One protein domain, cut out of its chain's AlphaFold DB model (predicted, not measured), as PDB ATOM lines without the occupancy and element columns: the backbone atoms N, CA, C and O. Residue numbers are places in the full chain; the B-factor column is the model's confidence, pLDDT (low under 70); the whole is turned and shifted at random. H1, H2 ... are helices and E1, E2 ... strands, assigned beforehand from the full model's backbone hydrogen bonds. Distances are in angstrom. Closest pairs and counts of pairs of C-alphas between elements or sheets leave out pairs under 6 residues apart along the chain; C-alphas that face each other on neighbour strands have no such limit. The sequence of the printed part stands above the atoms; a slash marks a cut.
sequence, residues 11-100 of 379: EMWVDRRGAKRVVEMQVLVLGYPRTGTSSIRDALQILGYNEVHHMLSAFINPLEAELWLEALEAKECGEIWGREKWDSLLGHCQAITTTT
ATOM      1  N   GLU A  11      10.747   3.365 -26.254       75.50
ATOM      2  CA  GLU A  11      10.505   2.535 -25.072       75.50
ATOM      3  C   GLU A  11      11.703   1.665 -24.648       75.50
ATOM      4  O   GLU A  11      11.719   1.154 -23.530       75.50
ATOM      5  N   MET A  12      12.704   1.495 -25.515       70.81
ATOM      6  CA  MET A  12      13.932   0.741 -25.243       70.81
ATOM      7  C   MET A  12      15.122   1.643 -24.884       70.81
ATOM      8  O   MET A  12      16.209   1.132 -24.607       70.81
ATOM      9  N   TRP A  13      14.957   2.969 -24.907       82.00
ATOM     10  CA  TRP A  13      16.031   3.895 -24.542       82.00
ATOM     11  C   TRP A  13      16.243   3.874 -23.033       82.00
ATOM     12  O   TRP A  13      15.301   3.981 -22.249       82.00
ATOM     13  N   VAL A  14      17.502   3.756 -22.620       82.12
ATOM     14  CA  VAL A  14      17.874   3.703 -21.206       82.12
ATOM     15  C   VAL A  14      18.600   4.992 -20.862       82.12
ATOM     16  O   VAL A  14      19.711   5.219 -21.343       82.12
ATOM     17  N   ASP A  15      17.989   5.827 -20.022       86.19
ATOM     18  CA  ASP A  15      18.676   6.981 -19.444       86.19
ATOM     19  C   ASP A  15      19.663   6.493 -18.384       86.19
ATOM     20  O   ASP A  15      19.279   5.898 -17.373       86.19
ATOM     21  N   ARG A  16      20.949   6.721 -18.635       85.00
ATOM     22  CA  ARG A  16      22.025   6.316 -17.729       85.00
ATOM     23  C   ARG A  16      22.596   7.477 -16.921       85.00
ATOM     24  O   ARG A  16      23.553   7.282 -16.172       85.00
ATOM     25  N   ARG A  17      22.031   8.684 -17.029       84.19
ATOM     26  CA  ARG A  17      22.456   9.836 -16.224       84.19
ATOM     27  C   ARG A  17      22.291   9.519 -14.739       84.19
ATOM     28  O   ARG A  17      21.215   9.150 -14.279       84.19
ATOM     29  N   GLY A  18      23.383   9.628 -13.985       83.75
ATOM     30  CA  GLY A  18      23.406   9.299 -12.558       83.75
ATOM     31  C   GLY A  18      23.370   7.800 -12.236       83.75
ATOM     32  O   GLY A  18      23.286   7.440 -11.059       83.75
ATOM     33  N   ALA A  19      23.456   6.915 -13.238       88.06
ATOM     34  CA  ALA A  19      23.605   5.485 -12.996       88.06
ATOM     35  C   ALA A  19      24.926   5.194 -12.263       88.06
ATOM     36  O   ALA A  19      25.923   5.908 -12.405       88.06
ATOM     37  N   LYS A  20      24.928   4.123 -11.466       89.75
ATOM     38  CA  LYS A  20      26.130   3.613 -10.799       89.75
ATOM     39  C   LYS A  20      26.642   2.383 -11.529       89.75
ATOM     40  O   LYS A  20      25.870   1.654 -12.150       89.75
ATOM     41  N   ARG A  21      27.943   2.121 -11.402       90.06
ATOM     42  CA  ARG A  21      28.547   0.890 -11.910       90.06
ATOM     43  C   ARG A  21      27.905  -0.337 -11.266       90.06
ATOM     44  O   ARG A  21      27.863  -0.443 -10.045       90.06
ATOM     45  N   VAL A  22      27.445  -1.254 -12.112       92.06
ATOM     46  CA  VAL A  22      26.826  -2.531 -11.721       92.06
ATOM     47  C   VAL A  22      27.680  -3.733 -12.116       92.06
ATOM     48  O   VAL A  22      27.525  -4.800 -11.532       92.06
ATOM     49  N   VAL A  23      28.608  -3.558 -13.062       90.88
ATOM     50  CA  VAL A  23      29.586  -4.579 -13.455       90.88
ATOM     51  C   VAL A  23      31.004  -4.017 -13.468       90.88
ATOM     52  O   VAL A  23      31.246  -2.851 -13.803       90.88
ATOM     53  N   GLU A  24      31.965  -4.854 -13.092       90.19
ATOM     54  CA  GLU A  24      33.382  -4.519 -13.191       90.19
ATOM     55  C   GLU A  24      33.812  -4.444 -14.662       90.19
ATOM     56  O   GLU A  24      33.501  -5.331 -15.457       90.19
ATOM     57  N   MET A  25      34.533  -3.377 -15.017       90.06
ATOM     58  CA  MET A  25      35.159  -3.260 -16.332       90.06
ATOM     59  C   MET A  25      36.453  -4.066 -16.334       90.06
ATOM     60  O   MET A  25      37.358  -3.780 -15.556       90.06
ATOM     61  N   GLN A  26      36.537  -5.046 -17.224       92.19
ATOM     62  CA  GLN A  26      37.661  -5.973 -17.321       92.19
ATOM     63  C   GLN A  26      38.582  -5.639 -18.497       92.19
ATOM     64  O   GLN A  26      39.792  -5.831 -18.401       92.19
ATOM     65  N   VAL A  27      38.028  -5.120 -19.600       90.19
ATOM     66  CA  VAL A  27      38.793  -4.835 -20.822       90.19
ATOM     67  C   VAL A  27      38.467  -3.449 -21.368       90.19
ATOM     68  O   VAL A  27      37.315  -3.126 -21.655       90.19
ATOM     69  N   LEU A  28      39.504  -2.640 -21.576       87.12
ATOM     70  CA  LEU A  28      39.415  -1.353 -22.260       87.12
ATOM     71  C   LEU A  28      40.236  -1.411 -23.549       87.12
ATOM     72  O   LEU A  28      41.465  -1.431 -23.512       87.12
ATOM     73  N   VAL A  29      39.553  -1.426 -24.690       80.62
ATOM     74  CA  VAL A  29      40.160  -1.369 -26.020       80.62
ATOM     75  C   VAL A  29      40.024   0.053 -26.542       80.62
ATOM     76  O   VAL A  29      38.922   0.537 -26.807       80.62
ATOM     77  N   LEU A  30      41.166   0.715 -26.694       77.12
ATOM     78  CA  LEU A  30      41.268   2.047 -27.276       77.12
ATOM     79  C   LEU A  30      41.817   1.903 -28.694       77.12
ATOM     80  O   LEU A  30      42.935   1.426 -28.881       77.12
ATOM     81  N   GLY A  31      41.029   2.296 -29.689       61.50
ATOM     82  CA  GLY A  31      41.432   2.280 -31.093       61.50
ATOM     83  C   GLY A  31      40.944   3.521 -31.825       61.50
ATOM     84  O   GLY A  31      40.246   4.351 -31.256       61.50
ATOM     85  N   TYR A  32      41.298   3.656 -33.097       58.09
ATOM     86  CA  TYR A  32      40.733   4.685 -33.972       58.09
ATOM     87  C   TYR A  32      39.649   4.066 -34.863       58.09
ATOM     88  O   TYR A  32      39.592   2.841 -35.022       58.09
ATOM     89  N   PRO A  33      38.768   4.872 -35.483       54.69
ATOM     90  CA  PRO A  33      37.835   4.346 -36.468       54.69
ATOM     91  C   PRO A  33      38.564   3.531 -37.544       54.69
ATOM     92  O   PRO A  33      39.543   3.998 -38.121       54.69
ATOM     93  N   ARG A  34      38.039   2.339 -37.857       54.22
ATOM     94  CA  ARG A  34      38.544   1.431 -38.908       54.22
ATOM     95  C   ARG A  34      39.882   0.732 -38.617       54.22
ATOM     96  O   ARG A  34      40.458   0.164 -39.537       54.22
ATOM     97  N   THR A  35      40.330   0.669 -37.362       60.16
ATOM     98  CA  THR A  35      41.485  -0.163 -36.952       60.16
ATOM     99  C   THR A  35      41.069  -1.538 -36.410       60.16
ATOM    100  O   THR A  35      41.757  -2.105 -35.569       60.16
ATOM    101  N   GLY A  36      39.906  -2.060 -36.821       65.31
ATOM    102  CA  GLY A  36      39.395  -3.356 -36.349       65.31
ATOM    103  C   GLY A  36      38.633  -3.325 -35.016       65.31
ATOM    104  O   GLY A  36      38.365  -4.383 -34.457       65.31
ATOM    105  N   THR A  37      38.227  -2.155 -34.503       73.81
ATOM    106  CA  THR A  37      37.480  -2.040 -33.226       73.81
ATOM    107  C   THR A  37      36.167  -2.830 -33.218       73.81
ATOM    108  O   THR A  37      35.817  -3.411 -32.196       73.81
ATOM    109  N   SER A  38      35.472  -2.916 -34.361       69.75
ATOM    110  CA  SER A  38      34.269  -3.753 -34.501       69.75
ATOM    111  C   SER A  38      34.601  -5.244 -34.444       69.75
ATOM    112  O   SER A  38      33.895  -5.994 -33.784       69.75
ATOM    113  N   SER A  39      35.688  -5.676 -35.088       78.69
ATOM    114  CA  SER A  39      36.137  -7.071 -35.045       78.69
ATOM    115  C   SER A  39      36.551  -7.475 -33.629       78.69
ATOM    116  O   SER A  39      36.239  -8.574 -33.183       78.69
ATOM    117  N   ILE A  40      37.197  -6.568 -32.887       84.56
ATOM    118  CA  ILE A  40      37.554  -6.801 -31.482       84.56
ATOM    119  C   ILE A  40      36.303  -6.870 -30.596       84.56
ATOM    120  O   ILE A  40      36.254  -7.710 -29.703       84.56
ATOM    121  N   ARG A  41      35.278  -6.041 -30.844       84.69
ATOM    122  CA  ARG A  41      33.992  -6.136 -30.129       84.69
ATOM    123  C   ARG A  41      33.407  -7.539 -30.273       84.69
ATOM    124  O   ARG A  41      33.050  -8.150 -29.270       84.69
ATOM    125  N   ASP A  42      33.347  -8.040 -31.503       80.56
ATOM    126  CA  ASP A  42      32.775  -9.355 -31.801       80.56
ATOM    127  C   ASP A  42      33.617 -10.473 -31.166       80.56
ATOM    128  O   ASP A  42      33.076 -11.393 -30.554       80.56
ATOM    129  N   ALA A  43      34.947 -10.350 -31.208       83.88
ATOM    130  CA  ALA A  43      35.852 -11.276 -30.534       83.88
ATOM    131  C   ALA A  43      35.643 -11.299 -29.009       83.88
ATOM    132  O   ALA A  43      35.605 -12.373 -28.413       83.88
ATOM    133  N   LEU A  44      35.463 -10.142 -28.366       88.75
ATOM    134  CA  LEU A  44      35.196 -10.062 -26.927       88.75
ATOM    135  C   LEU A  44      33.856 -10.714 -26.561       88.75
ATOM    136  O   LEU A  44      33.781 -11.432 -25.567       88.75
ATOM    137  N   GLN A  45      32.823 -10.541 -27.386       83.88
ATOM    138  CA  GLN A  45      31.548 -11.234 -27.186       83.88
ATOM    139  C   GLN A  45      31.706 -12.759 -27.301       83.88
ATOM    140  O   GLN A  45      31.188 -13.492 -26.461       83.88
ATOM    141  N   ILE A  46      32.477 -13.245 -28.282       86.75
ATOM    142  CA  ILE A  46      32.794 -14.679 -28.434       86.75
ATOM    143  C   ILE A  46      33.556 -15.218 -27.216       86.75
ATOM    144  O   ILE A  46      33.317 -16.343 -26.783       86.75
ATOM    145  N   LEU A  47      34.448 -14.412 -26.637       89.25
ATOM    146  CA  LEU A  47      35.217 -14.754 -25.437       89.25
ATOM    147  C   LEU A  47      34.399 -14.682 -24.133       89.25
ATOM    148  O   LEU A  47      34.947 -14.940 -23.063       89.25
ATOM    149  N   GLY A  48      33.102 -14.368 -24.205       89.31
ATOM    150  CA  GLY A  48      32.190 -14.392 -23.060       89.31
ATOM    151  C   GLY A  48      32.114 -13.088 -22.264       89.31
ATOM    152  O   GLY A  48      31.542 -13.084 -21.173       89.31
ATOM    153  N   TYR A  49      32.653 -11.980 -22.783       88.25
ATOM    154  CA  TYR A  49      32.402 -10.660 -22.204       88.25
ATOM    155  C   TYR A  49      30.973 -10.225 -22.548       88.25
ATOM    156  O   TYR A  49      30.632 -10.042 -23.718       88.25
ATOM    157  N   ASN A  50      30.134 -10.044 -21.528       76.00
ATOM    158  CA  ASN A  50      28.766  -9.563 -21.700       76.00
ATOM    159  C   ASN A  50      28.756  -8.026 -21.749       76.00
ATOM    160  O   ASN A  50      29.587  -7.374 -21.112       76.00
ATOM    161  N   GLU A  51      27.812  -7.438 -22.492       79.94
ATOM    162  CA  GLU A  51      27.650  -5.975 -22.596       79.94
ATOM    163  C   GLU A  51      28.937  -5.254 -23.064       79.94
ATOM    164  O   GLU A  51      29.504  -4.409 -22.365       79.94
ATOM    165  N   VAL A  52      29.435  -5.607 -24.258       85.88
ATOM    166  CA  VAL A  52      30.594  -4.942 -24.882       85.88
ATOM    167  C   VAL A  52      30.153  -3.657 -25.585       85.88
ATOM    168  O   VAL A  52      29.479  -3.707 -26.616       85.88
ATOM    169  N   HIS A  53      30.565  -2.499 -25.072       85.19
ATOM    170  CA  HIS A  53      30.259  -1.219 -25.714       85.19
ATOM    171  C   HIS A  53      31.144  -0.989 -26.946       85.19
ATOM    172  O   HIS A  53      32.356  -1.213 -26.913       85.19
ATOM    173  N   HIS A  54      30.552  -0.495 -28.031       82.69
ATOM    174  CA  HIS A  54      31.245  -0.009 -29.227       82.69
ATOM    175  C   HIS A  54      30.601   1.306 -29.663       82.69
ATOM    176  O   HIS A  54      29.434   1.532 -29.364       82.69
ATOM    177  N   MET A  55      31.296   2.147 -30.436       74.19
ATOM    178  CA  MET A  55      30.725   3.409 -30.948       74.19
ATOM    179  C   MET A  55      29.355   3.216 -31.626       74.19
ATOM    180  O   MET A  55      28.495   4.085 -31.547       74.19
ATOM    181  N   LEU A  56      29.128   2.061 -32.264       67.75
ATOM    182  CA  LEU A  56      27.835   1.757 -32.882       67.75
ATOM    183  C   LEU A  56      26.681   1.621 -31.870       67.75
ATOM    184  O   LEU A  56      25.538   1.881 -32.231       67.75
ATOM    185  N   SER A  57      26.970   1.265 -30.616       69.38
ATOM    186  CA  SER A  57      25.984   1.172 -29.533       69.38
ATOM    187  C   SER A  57      25.322   2.523 -29.238       69.38
ATOM    188  O   SER A  57      24.141   2.556 -28.904       69.38
ATOM    189  N   ALA A  58      26.025   3.641 -29.465       66.50
ATOM    190  CA  ALA A  58      25.460   4.983 -29.306       66.50
ATOM    191  C   ALA A  58      24.340   5.298 -30.321       66.50
ATOM    192  O   ALA A  58      23.499   6.151 -30.054       66.50
ATOM    193  N   PHE A  59      24.276   4.599 -31.465       64.81
ATOM    194  CA  PHE A  59      23.148   4.728 -32.404       64.81
ATOM    195  C   PHE A  59      21.920   3.913 -31.973       64.81
ATOM    196  O   PHE A  59      20.819   4.171 -32.453       64.81
ATOM    197  N   ILE A  60      22.099   2.940 -31.072       69.06
ATOM    198  CA  ILE A  60      21.022   2.088 -30.555       69.06
ATOM    199  C   ILE A  60      20.300   2.792 -29.400       69.06
ATOM    200  O   ILE A  60      19.074   2.741 -29.337       69.06
ATOM    201  N   ASN A  61      21.047   3.482 -28.526       76.12
ATOM    202  CA  ASN A  61      20.518   4.261 -27.405       76.12
ATOM    203  C   ASN A  61      20.885   5.754 -27.546       76.12
ATOM    204  O   ASN A  61      21.963   6.160 -27.103       76.12
ATOM    205  N   PRO A  62      20.005   6.595 -28.122       76.31
ATOM    206  CA  PRO A  62      20.268   8.024 -28.314       76.31
ATOM    207  C   PRO A  62      20.621   8.793 -27.030       76.31
ATOM    208  O   PRO A  62      21.383   9.753 -27.091       76.31
ATOM    209  N   LEU A  63      20.142   8.351 -25.862       80.12
ATOM    210  CA  LEU A  63      20.461   8.982 -24.574       80.12
ATOM    211  C   LEU A  63      21.916   8.734 -24.134       80.12
ATOM    212  O   LEU A  63      22.498   9.546 -23.418       80.12
ATOM    213  N   GLU A  64      22.545   7.645 -24.588       82.06
ATOM    214  CA  GLU A  64      23.992   7.453 -24.414       82.06
ATOM    215  C   GLU A  64      24.795   8.378 -25.329       82.06
ATOM    216  O   GLU A  64      25.880   8.813 -24.947       82.06
ATOM    217  N   ALA A  65      24.279   8.702 -26.520       76.88
ATOM    218  CA  ALA A  65      24.933   9.652 -27.414       76.88
ATOM    219  C   ALA A  65      25.008  11.056 -26.790       76.88
ATOM    220  O   ALA A  65      26.039  11.709 -26.924       76.88
ATOM    221  N   GLU A  66      23.976  11.488 -26.053       81.44
ATOM    222  CA  GLU A  66      23.997  12.748 -25.287       81.44
ATOM    223  C   GLU A  66      25.123  12.762 -24.243       81.44
ATOM    224  O   GLU A  66      25.927  13.689 -24.214       81.44
ATOM    225  N   LEU A  67      25.261  11.696 -23.448       85.19
ATOM    226  CA  LEU A  67      26.349  11.563 -22.472       85.19
ATOM    227  C   LEU A  67      27.736  11.547 -23.138       85.19
ATOM    228  O   LEU A  67      28.684  12.141 -22.627       85.19
ATOM    229  N   TRP A  68      27.877  10.891 -24.292       84.94
ATOM    230  CA  TRP A  68      29.121  10.949 -25.062       84.94
ATOM    231  C   TRP A  68      29.431  12.366 -25.563       84.94
ATOM    232  O   TRP A  68      30.598  12.756 -25.553       84.94
ATOM    233  N   LEU A  69      28.422  13.141 -25.973       82.25
ATOM    234  CA  LEU A  69      28.594  14.546 -26.363       82.25
ATOM    235  C   LEU A  69      29.027  15.407 -25.173       82.25
ATOM    236  O   LEU A  69      30.011  16.129 -25.292       82.25
ATOM    237  N   GLU A  70      28.397  15.251 -24.008       85.50
ATOM    238  CA  GLU A  70      28.810  15.945 -22.781       85.50
ATOM    239  C   GLU A  70      30.271  15.626 -22.399       85.50
ATOM    240  O   GLU A  70      31.015  16.501 -21.947       85.50
ATOM    241  N   ALA A  71      30.718  14.378 -22.596       84.19
ATOM    242  CA  ALA A  71      32.110  13.983 -22.365       84.19
ATOM    243  C   ALA A  71      33.085  14.662 -23.339       84.19
ATOM    244  O   ALA A  71      34.212  15.000 -22.962       84.19
ATOM    245  N   LEU A  72      32.665  14.856 -24.591       79.94
ATOM    246  CA  LEU A  72      33.453  15.544 -25.612       79.94
ATOM    247  C   LEU A  72      33.527  17.048 -25.346       79.94
ATOM    248  O   LEU A  72      34.624  17.597 -25.379       79.94
ATOM    249  N   GLU A  73      32.407  17.686 -25.017       80.19
ATOM    250  CA  GLU A  73      32.347  19.109 -24.666       80.19
ATOM    251  C   GLU A  73      33.207  19.414 -23.433       80.19
ATOM    252  O   GLU A  73      34.024  20.334 -23.455       80.19
ATOM    253  N   ALA A  74      33.115  18.583 -22.387       78.50
ATOM    254  CA  ALA A  74      33.968  18.701 -21.205       78.50
ATOM    255  C   ALA A  74      35.457  18.659 -21.586       78.50
ATOM    256  O   ALA A  74      36.230  19.532 -21.190       78.50
ATOM    257  N   LYS A  75      35.850  17.696 -22.431       77.62
ATOM    258  CA  LYS A  75      37.224  17.578 -22.934       77.62
ATOM    259  C   LYS A  75      37.659  18.813 -23.728       77.62
ATOM    260  O   LYS A  75      38.796  19.255 -23.561       77.62
ATOM    261  N   GLU A  76      36.799  19.365 -24.583       68.62
ATOM    262  CA  GLU A  76      37.086  20.591 -25.345       68.62
ATOM    263  C   GLU A  76      37.293  21.807 -24.432       68.62
ATOM    264  O   GLU A  76      38.157  22.643 -24.701       68.62
ATOM    265  N   CYS A  77      36.577  21.867 -23.308       82.62
ATOM    266  CA  CYS A  77      36.764  22.876 -22.266       82.62
ATOM    267  C   CYS A  77      37.953  22.599 -21.324       82.62
ATOM    268  O   CYS A  77      38.195  23.381 -20.403       82.62
ATOM    269  N   GLY A  78      38.712  21.517 -21.534       81.50
ATOM    270  CA  GLY A  78      39.836  21.120 -20.679       81.50
ATOM    271  C   GLY A  78      39.430  20.429 -19.370       81.50
ATOM    272  O   GLY A  78      40.280  20.217 -18.505       81.50
ATOM    273  N   GLU A  79      38.159  20.059 -19.215       87.75
ATOM    274  CA  GLU A  79      37.661  19.237 -18.114       87.75
ATOM    275  C   GLU A  79      37.870  17.747 -18.429       87.75
ATOM    276  O   GLU A  79      37.662  17.275 -19.548       87.75
ATOM    277  N   ILE A  80      38.265  16.972 -17.417       84.12
ATOM    278  CA  ILE A  80      38.363  15.513 -17.508       84.12
ATOM    279  C   ILE A  80      37.250  14.913 -16.657       84.12
ATOM    280  O   ILE A  80      37.170  15.163 -15.454       84.12
ATOM    281  N   TRP A  81      36.409  14.084 -17.272       89.62
ATOM    282  CA  TRP A  81      35.394  13.333 -16.547       89.62
ATOM    283  C   TRP A  81      36.013  12.420 -15.485       89.62
ATOM    284  O   TRP A  81      36.894  11.605 -15.769       89.62
ATOM    285  N   GLY A  82      35.506  12.542 -14.259       87.88
ATOM    286  CA  GLY A  82      35.838  11.653 -13.153       87.88
ATOM    287  C   GLY A  82      35.159  10.285 -13.265       87.88
ATOM    288  O   GLY A  82      34.276  10.064 -14.097       87.88
ATOM    289  N   ARG A  83      35.552   9.365 -12.377       88.31
ATOM    290  CA  ARG A  83      35.060   7.979 -12.361       88.31
ATOM    291  C   ARG A  83      33.539   7.878 -12.300       88.31
ATOM    292  O   ARG A  83      32.980   7.052 -13.001       88.31
ATOM    293  N   GLU A  84      32.876   8.720 -11.511       89.88
ATOM    294  CA  GLU A  84      31.414   8.682 -11.364       89.88
ATOM    295  C   GLU A  84      30.686   8.977 -12.681       89.88
ATOM    296  O   GLU A  84      29.771   8.243 -13.040       89.88
ATOM    297  N   LYS A  85      31.140   9.982 -13.444       90.56
ATOM    298  CA  LYS A  85      30.567  10.306 -14.762       90.56
ATOM    299  C   LYS A  85      30.778   9.157 -15.757       90.56
ATOM    300  O   LYS A  85      29.851   8.764 -16.462       90.56
ATOM    301  N   TRP A  86      31.972   8.558 -15.764       90.81
ATOM    302  CA  TRP A  86      32.244   7.374 -16.587       90.81
ATOM    303  C   TRP A  86      31.454   6.140 -16.149       90.81
ATOM    304  O   TRP A  86      31.031   5.359 -16.996       90.81
ATOM    305  N   ASP A  87      31.227   5.960 -14.852       91.00
ATOM    306  CA  ASP A  87      30.419   4.871 -14.305       91.00
ATOM    307  C   ASP A  87      28.930   5.057 -14.630       91.00
ATOM    308  O   ASP A  87      28.243   4.063 -14.854       91.00
ATOM    309  N   SER A  88      28.433   6.292 -14.754       90.38
ATOM    310  CA  SER A  88      27.091   6.550 -15.287       90.38
ATOM    311  C   SER A  88      26.958   6.090 -16.738       90.38
ATOM    312  O   SER A  88      26.045   5.337 -17.058       90.38
ATOM    313  N   LEU A  89      27.907   6.440 -17.608       88.56
ATOM    314  CA  LEU A  89      27.844   6.052 -19.021       88.56
ATOM    315  C   LEU A  89      28.126   4.554 -19.247       88.56
ATOM    316  O   LEU A  89      27.395   3.874 -19.961       88.56
ATOM    317  N   LEU A  90      29.172   4.022 -18.613       90.00
ATOM    318  CA  LEU A  90      29.796   2.731 -18.944       90.00
ATOM    319  C   LEU A  90      29.751   1.715 -17.797       90.00
ATOM    320  O   LEU A  90      30.388   0.662 -17.850       90.00
ATOM    321  N   GLY A  91      29.029   2.021 -16.720       88.62
ATOM    322  CA  GLY A  91      28.934   1.173 -15.532       88.62
ATOM    323  C   GLY A  91      28.257  -0.177 -15.752       88.62
ATOM    324  O   GLY A  91      28.326  -1.042 -14.878       88.62
ATOM    325  N   HIS A  92      27.606  -0.342 -16.900       88.19
ATOM    326  CA  HIS A  92      26.924  -1.555 -17.332       88.19
ATOM    327  C   HIS A  92      27.780  -2.433 -18.260       88.19
ATOM    328  O   HIS A  92      27.375  -3.551 -18.553       88.19
ATOM    329  N   CYS A  93      28.949  -1.957 -18.706       88.75
ATOM    330  CA  CYS A  93      29.793  -2.663 -19.668       88.75
ATOM    331  C   CYS A  93      30.945  -3.399 -18.975       88.75
ATOM    332  O   CYS A  93      31.668  -2.797 -18.172       88.75
ATOM    333  N   GLN A  94      31.175  -4.663 -19.343       89.56
ATOM    334  CA  GLN A  94      32.364  -5.413 -18.906       89.56
ATOM    335  C   GLN A  94      33.577  -5.149 -19.802       89.56
ATOM    336  O   GLN A  94      34.719  -5.255 -19.353       89.56
ATOM    337  N   ALA A  95      33.336  -4.775 -21.059       87.38
ATOM    338  CA  ALA A  95      34.380  -4.400 -21.993       87.38
ATOM    339  C   ALA A  95      33.947  -3.247 -22.896       87.38
ATOM    340  O   ALA A  95      32.758  -3.043 -23.152       87.38
ATOM    341  N   ILE A  96      34.921  -2.485 -23.390       84.12
ATOM    342  CA  ILE A  96      34.661  -1.356 -24.281       84.12
ATOM    343  C   ILE A  96      35.643  -1.366 -25.437       84.12
ATOM    344  O   ILE A  96      36.836  -1.561 -25.246       84.12
ATOM    345  N   THR A  97      35.121  -1.084 -26.623       75.06
ATOM    346  CA  THR A  97      35.862  -0.809 -27.850       75.06
ATOM    347  C   THR A  97      35.553   0.618 -28.289       75.06
ATOM    348  O   THR A  97      34.612   0.871 -29.044       75.06
ATOM    349  N   THR A  98      36.295   1.593 -27.755       63.62
ATOM    350  CA  THR A  98      36.091   2.993 -28.152       63.62
ATOM    351  C   THR A  98      36.915   3.311 -29.386       63.62
ATOM    352  O   THR A  98      38.021   2.801 -29.587       63.62
ATOM    353  N   THR A  99      36.360   4.186 -30.211       52.06
ATOM    354  CA  THR A  99      37.113   4.926 -31.208       52.06
ATOM    355  C   THR A  99      37.453   6.291 -30.616       52.06
ATOM    356  O   THR A  99      36.571   7.033 -30.182       52.06
ATOM    357  N   THR A 100      38.731   6.644 -30.555       46.28
ATOM    358  CA  THR A 100      39.135   8.000 -30.182       46.28
ATOM    359  C   THR A 100      38.604   8.978 -31.237       46.28
ATOM    360  O   THR A 100      38.742   8.778 -32.443       46.28
TER     361      THR A 100
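Overview. This is residues 11 to 100 of the 379 residues of an uncharacterized protein of Mycena chlorophos (UniProt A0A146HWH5). A small wall of three parallel strands has H1 packed over one face, while on the side away from H1 the helices H2, H3 and H4 make a loose arc that covers little of the sheet. The far end of H3 and the turn after it, residues 73 to 78, stick out, and residues 11 to 26 make a long lead-in with no named element. The printed part has 90 residues with four named helices and three named strands, in the order E1, H1, E2, H2, H3, H4, E3; the sheet's order is E1, E3, E2, all parallel, and the class of the domain is mixed, helices and strands. The whole is compact, with a radius of gyration of the C-alphas of 12.9 A, and spans 35 by 27 by 25 A.

Along the chain. In the sheet, E1 is residues 27 to 31, 12.8 A long, beginning at C-alpha 27 (38.793, -4.835, -20.822). E3 is residues 95 to 99, 13.4 A long, ending at C-alpha 99 (37.113, 4.926, -31.208), and E2 is residues 52 to 54. H1 is residues 37 to 46, 14.3 A long. H2 is residues 55 to 59, H3 is residues 62 to 76, 21.2 A long, from C-alpha 62 (20.268, 8.024, -28.314), and H4 is residues 83 to 90, 9.9 A long.

Arrangement. E1 and E3 are parallel at 11 degrees, with N 29 and O 96 within hydrogen-bond range at 2.8 A. E3, the inner strand, and E2 are parallel at 7 degrees, with N 97 and O 53 at 2.8 A. H1 is on the sheet at a height of 8.4 A, two layers with helix on one face; it lies over E3 and, only just, with 3 C-alphas, over E2, and runs along the strands, at 6 degrees to E3 on the local plane. The closest C-alphas of H1 and E3 are those of Thr 37 and Thr 97, 5.7 A apart. E1, H1 and E2 form a split strand-helix-strand unit, two strands running the same way with E3 between them, and its crossover is right-handed. E2, then H2, H3 and H4, then E3 form a strand-helix-strand unit of parallel neighbour strands with helices between. H2 only grazes the sheet, with residues 55 to 56. H3 and H2 only just touch, and only at the corner, with residues 64 to 65 of H3 alone; the closest C-alphas, of Ala 58 and Ala 65, are 5.1 A apart. H3 and H4 form a helical hairpin and only just touch, with 3 pairs of C-alphas within 8 A, made by residues 64 to 68 of H3 alone; the closest C-alphas, of Leu 67 and Leu 89, are 6.7 A apart. They run opposite ways at a tilt of 37 degrees, only just steep. H3 and H4 are not on the sheet, and H1 is apart from H2, H3 and H4. Every O i to N i+4 pair is within hydrogen-bond range in H1 and H4, against 10 of 11 in H3 and 0 of 1 in H2, where 2 of 2 O i to N i+3 pairs are.

Size, cuts and confidence. The two C-alphas farthest apart, those of Ile 46 and Cys 77, are 38.3 A apart. The printed part has no cut. The link from H3 to H4 is short, the other links between named elements are tight, and there is no long link. The mean pLDDT of the printed part is 80.5; it is under 70 at residues 31 to 36, 38, 56 to 60, 76 and 98 to 100.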